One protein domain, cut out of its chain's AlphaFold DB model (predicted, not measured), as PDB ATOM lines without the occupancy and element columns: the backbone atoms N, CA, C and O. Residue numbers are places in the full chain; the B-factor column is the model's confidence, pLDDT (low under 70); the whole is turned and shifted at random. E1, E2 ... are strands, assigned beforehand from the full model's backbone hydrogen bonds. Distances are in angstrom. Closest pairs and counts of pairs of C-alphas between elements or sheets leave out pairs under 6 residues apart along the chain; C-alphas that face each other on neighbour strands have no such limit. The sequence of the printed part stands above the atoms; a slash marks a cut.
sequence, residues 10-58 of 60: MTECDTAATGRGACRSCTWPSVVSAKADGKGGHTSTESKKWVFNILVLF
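Overview. This is residues 10 to 58 of the 60 residues of an uncharacterized protein of Tessaracoccus flavescens (UniProt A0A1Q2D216). The domain is a bent ribbon of strands in the shape of an open V, with a small sheet of three strands, E1, E2 and E5, as one arm and a long two-stranded hairpin, E3 and E4, as the other. The bend comes where E2 runs on into E3 and E4 runs on into E5, each across a break of two residues. The printed part has 49 residues with five named strands, E1 to E5 in that order along the chain, and no named helix; the class is all strand. The three-stranded sheet has the order E1, E2, E5, and both sheets are antiparallel. The whole is extended, with a radius of gyration of the C-alphas of 15.8 A, and spans 48 by 17 by 14 A.

Along the chain. Find C-alpha 10 at (22.364, 26.702, 148.144), where E1 begins; it covers residues 10 to 13. After residues 14 to 21 comes E2, residues 22 to 27, 17.2 A from first to last C-alpha. Look next at Ser 30, where E3 begins; it runs to Ala 36 over 19.9 A, ending with C-alpha 36 at (8.013, 19.165, 121.569). E4, residues 42 to 48, leads back over 19.5 A. E5, residues 51 to 57, covers 18.5 A and ends with C-alpha 57 at (11.684, 18.931, 158.549).

Arrangement. Begin with the sheet of three, where E2 is the inner strand and E1 and E5 are the edge strands. E1 and E2 form a hairpin, antiparallel at 170 degrees; the C-alphas of Cys 13 and Cys 23 face each other at 4.1 A, and N 24 and O 12 are within hydrogen-bond range at 2.8 A. E2 and E5 are antiparallel at 161 degrees; C-alphas 24 and 55 face each other at 4.3 A, and N 25 and O 54 are 2.8 A apart, within hydrogen-bond range. From there E2 runs on into E3 at 81 degrees. E3 and E4 form a hairpin, antiparallel at 155 degrees; C-alphas 30 and 48 face each other at 4.3 A, and N 31 and O 47 are within hydrogen-bond range at 2.8 A. E4 then runs on into E5 at 63 degrees. E3 and E5 are only just apart, at 8.5 A between their closest C-alphas.

Size, cuts and confidence. The two C-alphas farthest apart, those of Lys 39 and Phe 58, stand 48.4 A from each other. The printed part has no cut. The link from E1 to E2, eight residues, is short, and the other three links are tight. The mean pLDDT of the printed part is 95.3, and no printed residue is under 70.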
ATOM      1  N   MET A  10      23.101  25.620 147.505       96.06
ATOM      2  CA  MET A  10      22.364  26.702 148.144       96.06
ATOM      3  C   MET A  10      21.377  26.080 149.125       96.06
ATOM      4  O   MET A  10      20.560  25.254 148.719       96.06
ATOM      5  N   THR A  11      21.440  26.480 150.391       97.50
ATOM      6  CA  THR A  11      20.537  26.004 151.445       97.50
ATOM      7  C   THR A  11      19.786  27.182 152.041       97.50
ATOM      8  O   THR A  11      20.378  28.218 152.329       97.50
ATOM      9  N   GLU A  12      18.483  27.014 152.236       97.19
ATOM     10  CA  GLU A  12      17.614  27.967 152.923       97.19
ATOM     11  C   GLU A  12      16.828  27.248 154.026       97.19
ATOM     12  O   GLU A  12      16.477  26.077 153.871       97.19
ATOM     13  N   CYS A  13      16.545  27.944 155.126       97.75
ATOM     14  CA  CYS A  13      15.760  27.436 156.248       97.75
ATOM     15  C   CYS A  13      14.780  28.508 156.729       97.75
ATOM     16  O   CYS A  13      15.067  29.697 156.587       97.75
ATOM     17  N   ASP A  14      13.651  28.091 157.304       96.94
ATOM     18  CA  ASP A  14      12.643  28.985 157.899       96.94
ATOM     19  C   ASP A  14      12.132  30.093 156.948       96.94
ATOM     20  O   ASP A  14      11.735  31.181 157.370       96.94
ATOM     21  N   THR A  15      12.120  29.823 155.640       96.94
ATOM     22  CA  THR A  15      11.607  30.728 154.600       96.94
ATOM     23  C   THR A  15      10.162  30.390 154.241       96.94
ATOM     24  O   THR A  15       9.679  29.293 154.509       96.94
ATOM     25  N   ALA A  16       9.460  31.288 153.542       96.50
ATOM     26  CA  ALA A  16       8.121  30.987 153.018       96.50
ATOM     27  C   ALA A  16       8.092  29.736 152.113       96.50
ATOM     28  O   ALA A  16       7.071  29.062 152.023       96.50
ATOM     29  N   ALA A  17       9.213  29.406 151.464       94.00
ATOM     30  CA  ALA A  17       9.326  28.240 150.596       94.00
ATOM     31  C   ALA A  17       9.601  26.924 151.347       94.00
ATOM     32  O   ALA A  17       9.467  25.854 150.751       94.00
ATOM     33  N   THR A  18      10.015  26.993 152.614       96.25
ATOM     34  CA  THR A  18      10.353  25.825 153.444       96.25
ATOM     35  C   THR A  18       9.386  25.623 154.606       96.25
ATOM     36  O   THR A  18       9.123  24.483 154.976       96.25
ATOM     37  N   GLY A  19       8.794  26.697 155.127       95.00
ATOM     38  CA  GLY A  19       8.073  26.682 156.394       95.00
ATOM     39  C   GLY A  19       9.031  26.710 157.588       95.00
ATOM     40  O   GLY A  19      10.240  26.528 157.451       95.00
ATOM     41  N   ARG A  20       8.486  26.962 158.781       95.25
ATOM     42  CA  ARG A  20       9.275  26.988 160.019       95.25
ATOM     43  C   ARG A  20       9.682  25.572 160.439       95.25
ATOM     44  O   ARG A  20       8.861  24.662 160.386       95.25
ATOM     45  N   GLY A  21      10.914  25.408 160.911       96.62
ATOM     46  CA  GLY A  21      11.486  24.123 161.314       96.62
ATOM     47  C   GLY A  21      11.946  23.267 160.136       96.62
ATOM     48  O   GLY A  21      12.176  22.073 160.310       96.62
ATOM     49  N   ALA A  22      12.074  23.844 158.942       97.31
ATOM     50  CA  ALA A  22      12.475  23.126 157.742       97.31
ATOM     51  C   ALA A  22      13.660  23.796 157.048       97.31
ATOM     52  O   ALA A  22      13.803  25.018 157.069       97.31
ATOM     53  N   CYS A  23      14.470  22.974 156.382       98.19
ATOM     54  CA  CYS A  23      15.569  23.414 155.532       98.19
ATOM     55  C   CYS A  23      15.495  22.721 154.174       98.19
ATOM     56  O   CYS A  23      15.283  21.510 154.095       98.19
ATOM     57  N   ARG A  24      15.735  23.474 153.102       98.06
ATOM     58  CA  ARG A  24      15.815  22.985 151.724       98.06
ATOM     59  C   ARG A  24      17.182  23.288 151.143       98.06
ATOM     60  O   ARG A  24      17.652  24.416 151.222       98.06
ATOM     61  N   SER A  25      17.783  22.290 150.504       97.81
ATOM     62  CA  SER A  25      19.032  22.427 149.759       97.81
ATOM     63  C   SER A  25      18.807  22.194 148.269       97.81
ATOM     64  O   SER A  25      18.175  21.216 147.859       97.81
ATOM     65  N   CYS A  26      19.357  23.093 147.462       97.56
ATOM     66  CA  CYS A  26      19.373  23.060 146.010       97.56
ATOM     67  C   CYS A  26      20.816  22.952 145.506       97.56
ATOM     68  O   CYS A  26      21.764  23.388 146.158       97.56
ATOM     69  N   THR A  27      20.975  22.403 144.308       97.38
ATOM     70  CA  THR A  27      22.267  22.290 143.622       97.38
ATOM     71  C   THR A  27      22.235  23.066 142.313       97.38
ATOM     72  O   THR A  27      21.149  23.300 141.787       97.38
ATOM     73  N   TRP A  28      23.393  23.444 141.766       96.25
ATOM     74  CA  TRP A  28      23.503  24.138 140.468       96.25
ATOM     75  C   TRP A  28      24.040  23.226 139.340       96.25
ATOM     76  O   TRP A  28      25.160  23.432 138.858       96.25
ATOM     77  N   PRO A  29      23.321  22.158 138.939       95.19
ATOM     78  CA  PRO A  29      23.747  21.295 137.848       95.19
ATOM     79  C   PRO A  29      23.365  21.880 136.481       95.19
ATOM     80  O   PRO A  29      22.542  22.792 136.371       95.19
ATOM     81  N   SER A  30      23.913  21.279 135.427       95.88
ATOM     82  CA  SER A  30      23.294  21.308 134.102       95.88
ATOM     83  C   SER A  30      22.004  20.483 134.095       95.88
ATOM     84  O   SER A  30      21.969  19.371 134.619       95.88
ATOM     85  N   VAL A  31      20.952  21.016 133.480       95.81
ATOM     86  CA  VAL A  31      19.647  20.370 133.305       95.81
ATOM     87  C   VAL A  31      19.302  20.347 131.824       95.81
ATOM     88  O   VAL A  31      19.390  21.380 131.157       95.81
ATOM     89  N   VAL A  32      18.858  19.194 131.329       96.31
ATOM     90  CA  VAL A  32      18.342  19.039 129.965       96.31
ATOM     91  C   VAL A  32      16.822  19.181 129.985       96.31
ATOM     92  O   VAL A  32      16.128  18.419 130.652       96.31
ATOM     93  N   SER A  33      16.296  20.155 129.246       94.06
ATOM     94  CA  SER A  33      14.860  20.318 129.002       94.06
ATOM     95  C   SER A  33      14.505  19.877 127.588       94.06
ATOM     96  O   SER A  33      15.224  20.227 126.653       94.06
ATOM     97  N   ALA A  34      13.390  19.166 127.427       95.00
ATOM     98  CA  ALA A  34      12.846  18.779 126.130       95.00
ATOM     99  C   ALA A  34      11.604  19.616 125.798       95.00
ATOM    100  O   ALA A  34      10.690  19.739 126.614       95.00
ATOM    101  N   LYS A  35      11.554  20.170 124.585       93.94
ATOM    102  CA  LYS A  35      10.388  20.869 124.034       93.94
ATOM    103  C   LYS A  35       9.892  20.110 122.810       93.94
ATOM    104  O   LYS A  35      10.690  19.807 121.932       93.94
ATOM    105  N   ALA A  36       8.600  19.789 122.754       94.25
ATOM    106  CA  ALA A  36       8.013  19.165 121.569       94.25
ATOM    107  C   ALA A  36       8.162  20.090 120.347       94.25
ATOM    108  O   ALA A  36       7.924  21.295 120.451       94.25
ATOM    109  N   ASP A  37       8.554  19.532 119.202       88.00
ATOM    110  CA  ASP A  37       8.835  20.287 117.970       88.00
ATOM    111  C   ASP A  37       7.617  20.445 117.036       88.00
ATOM    112  O   ASP A  37       7.720  21.027 115.955       88.00
ATOM    113  N   GLY A  38       6.452  19.936 117.449       85.44
ATOM    114  CA  GLY A  38       5.204  19.987 116.681       85.44
ATOM    115  C   GLY A  38       5.097  18.957 115.548       85.44
ATOM    116  O   GLY A  38       4.046  18.881 114.918       85.44
ATOM    117  N   LYS A  39       6.134  18.142 115.301       91.19
ATOM    118  CA  LYS A  39       6.169  17.082 114.273       91.19
ATOM    119  C   LYS A  39       6.297  15.673 114.865       91.19
ATOM    120  O   LYS A  39       6.575  14.720 114.143       91.19
ATOM    121  N   GLY A  40       6.089  15.547 116.176       87.56
ATOM    122  CA  GLY A  40       6.220  14.291 116.915       87.56
ATOM    123  C   GLY A  40       7.622  14.036 117.479       87.56
ATOM    124  O   GLY A  40       7.840  12.977 118.060       87.56
ATOM    125  N   GLY A  41       8.553  14.986 117.340       91.31
ATOM    126  CA  GLY A  41       9.878  14.944 117.950       91.31
ATOM    127  C   GLY A  41      10.037  15.924 119.117       91.31
ATOM    128  O   GLY A  41       9.109  16.634 119.522       91.31
ATOM    129  N   HIS A  42      11.252  15.964 119.668       93.75
ATOM    130  CA  HIS A  42      11.639  16.874 120.741       93.75
ATOM    131  C   HIS A  42      12.957  17.578 120.415       93.75
ATOM    132  O   HIS A  42      13.925  16.950 119.994       93.75
ATOM    133  N   THR A  43      13.024  18.875 120.700       94.56
ATOM    134  CA  THR A  43      14.282  19.615 120.800       94.56
ATOM    135  C   THR A  43      14.751  19.614 122.251       94.56
ATOM    136  O   THR A  43      14.019  20.049 123.143       94.56
ATOM    137  N   SER A  44      15.978  19.154 122.484       93.56
ATOM    138  CA  SER A  44      16.623  19.193 123.798       93.56
ATOM    139  C   SER A  44      17.520  20.420 123.931       93.56
ATOM    140  O   SER A  44      18.239  20.789 123.004       93.56
ATOM    141  N   THR A  45      17.498  21.059 125.096       95.19
ATOM    142  CA  THR A  45      18.381  22.184 125.431       95.19
ATOM    143  C   THR A  45      18.939  21.995 126.832       95.19
ATOM    144  O   THR A  45      18.191  21.676 127.756       95.19
ATOM    145  N   GLU A  46      20.243  22.200 126.988       96.62
ATOM    146  CA  GLU A  46      20.934  22.148 128.276       96.62
ATOM    147  C   GLU A  46      21.083  23.556 128.874       96.62
ATOM    148  O   GLU A  46      21.391  24.515 128.168       96.62
ATOM    149  N   SER A  47      20.855  23.701 130.181       95.50
ATOM    150  CA  SER A  47      21.057  24.966 130.906       95.50
ATOM    151  C   SER A  47      21.380  24.730 132.383       95.50
ATOM    152  O   SER A  47      20.885  23.768 132.970       95.50
ATOM    153  N   LYS A  48      22.178  25.609 133.011       95.31
ATOM    154  CA  LYS A  48      22.427  25.555 134.463       95.31
ATOM    155  C   LYS A  48      21.307  26.239 135.242       95.31
ATOM    156  O   LYS A  48      20.930  27.360 134.899       95.31
ATOM    157  N   LYS A  49      20.774  25.569 136.268       96.44
ATOM    158  CA  LYS A  49      19.664  26.062 137.107       96.44
ATOM    159  C   LYS A  49      19.786  25.541 138.538       96.44
ATOM    160  O   LYS A  49      20.377  24.489 138.752       96.44
ATOM    161  N   TRP A  50      19.186  26.241 139.506       96.81
ATOM    162  CA  TRP A  50      19.057  25.731 140.872       96.81
ATOM    163  C   TRP A  50      17.989  24.643 140.878       96.81
ATOM    164  O   TRP A  50      16.833  24.901 140.549       96.81
ATOM    165  N   VAL A  51      18.385  23.426 141.237       97.12
ATOM    166  CA  VAL A  51      17.510  22.254 141.287       97.12
ATOM    167  C   VAL A  51      17.414  21.776 142.721       97.12
ATOM    168  O   VAL A  51      18.438  21.554 143.373       97.12
ATOM    169  N   PHE A  52      16.182  21.606 143.191       97.19
ATOM    170  CA  PHE A  52      15.893  20.997 144.481       97.19
ATOM    171  C   PHE A  52      16.613  19.653 144.632       97.19
ATOM    172  O   PHE A  52      16.597  18.831 143.716       97.19
ATOM    173  N   ASN A  53      17.235  19.426 145.788       96.75
ATOM    174  CA  ASN A  53      17.900  18.165 146.083       96.75
ATOM    175  C   ASN A  53      17.314  17.486 147.322       96.75
ATOM    176  O   ASN A  53      16.919  16.328 147.237       96.75
ATOM    177  N   ILE A  54      17.250  18.188 148.457       96.69
ATOM    178  CA  ILE A  54      16.805  17.618 149.738       96.69
ATOM    179  C   ILE A  54      16.005  18.664 150.520       96.69
ATOM    180  O   ILE A  54      16.369  19.842 150.527       96.69
ATOM    181  N   LEU A  55      14.942  18.230 151.204       96.94
ATOM    182  CA  LEU A  55      14.243  18.989 152.243       96.94
ATOM    183  C   LEU A  55      14.204  18.147 153.517       96.94
ATOM    184  O   LEU A  55      13.853  16.970 153.464       96.94
ATOM    185  N   VAL A  56      14.549  18.758 154.644       97.50
ATOM    186  CA  VAL A  56      14.391  18.169 155.976       97.50
ATOM    187  C   VAL A  56      13.397  19.001 156.772       97.50
ATOM    188  O   VAL A  56      13.376  20.226 156.654       97.50
ATOM    189  N   LEU A  57      12.583  18.324 157.576       96.50
ATOM    190  CA  LEU A  57      11.684  18.931 158.549       96.50
ATOM    191  C   LEU A  57      12.078  18.406 159.927       96.50
ATOM    192  O   LEU A  57      12.089  17.194 160.151       96.50
ATOM    193  N   PHE A  58      12.410  19.310 160.837       93.06
ATOM    194  CA  PHE A  58      12.743  18.972 162.210       93.06
ATOM    195  C   PHE A  58      11.464  18.878 163.036       93.06
ATOM    196  O   PHE A  58      10.590  19.745 162.970       93.06
TER     197      PHE A  58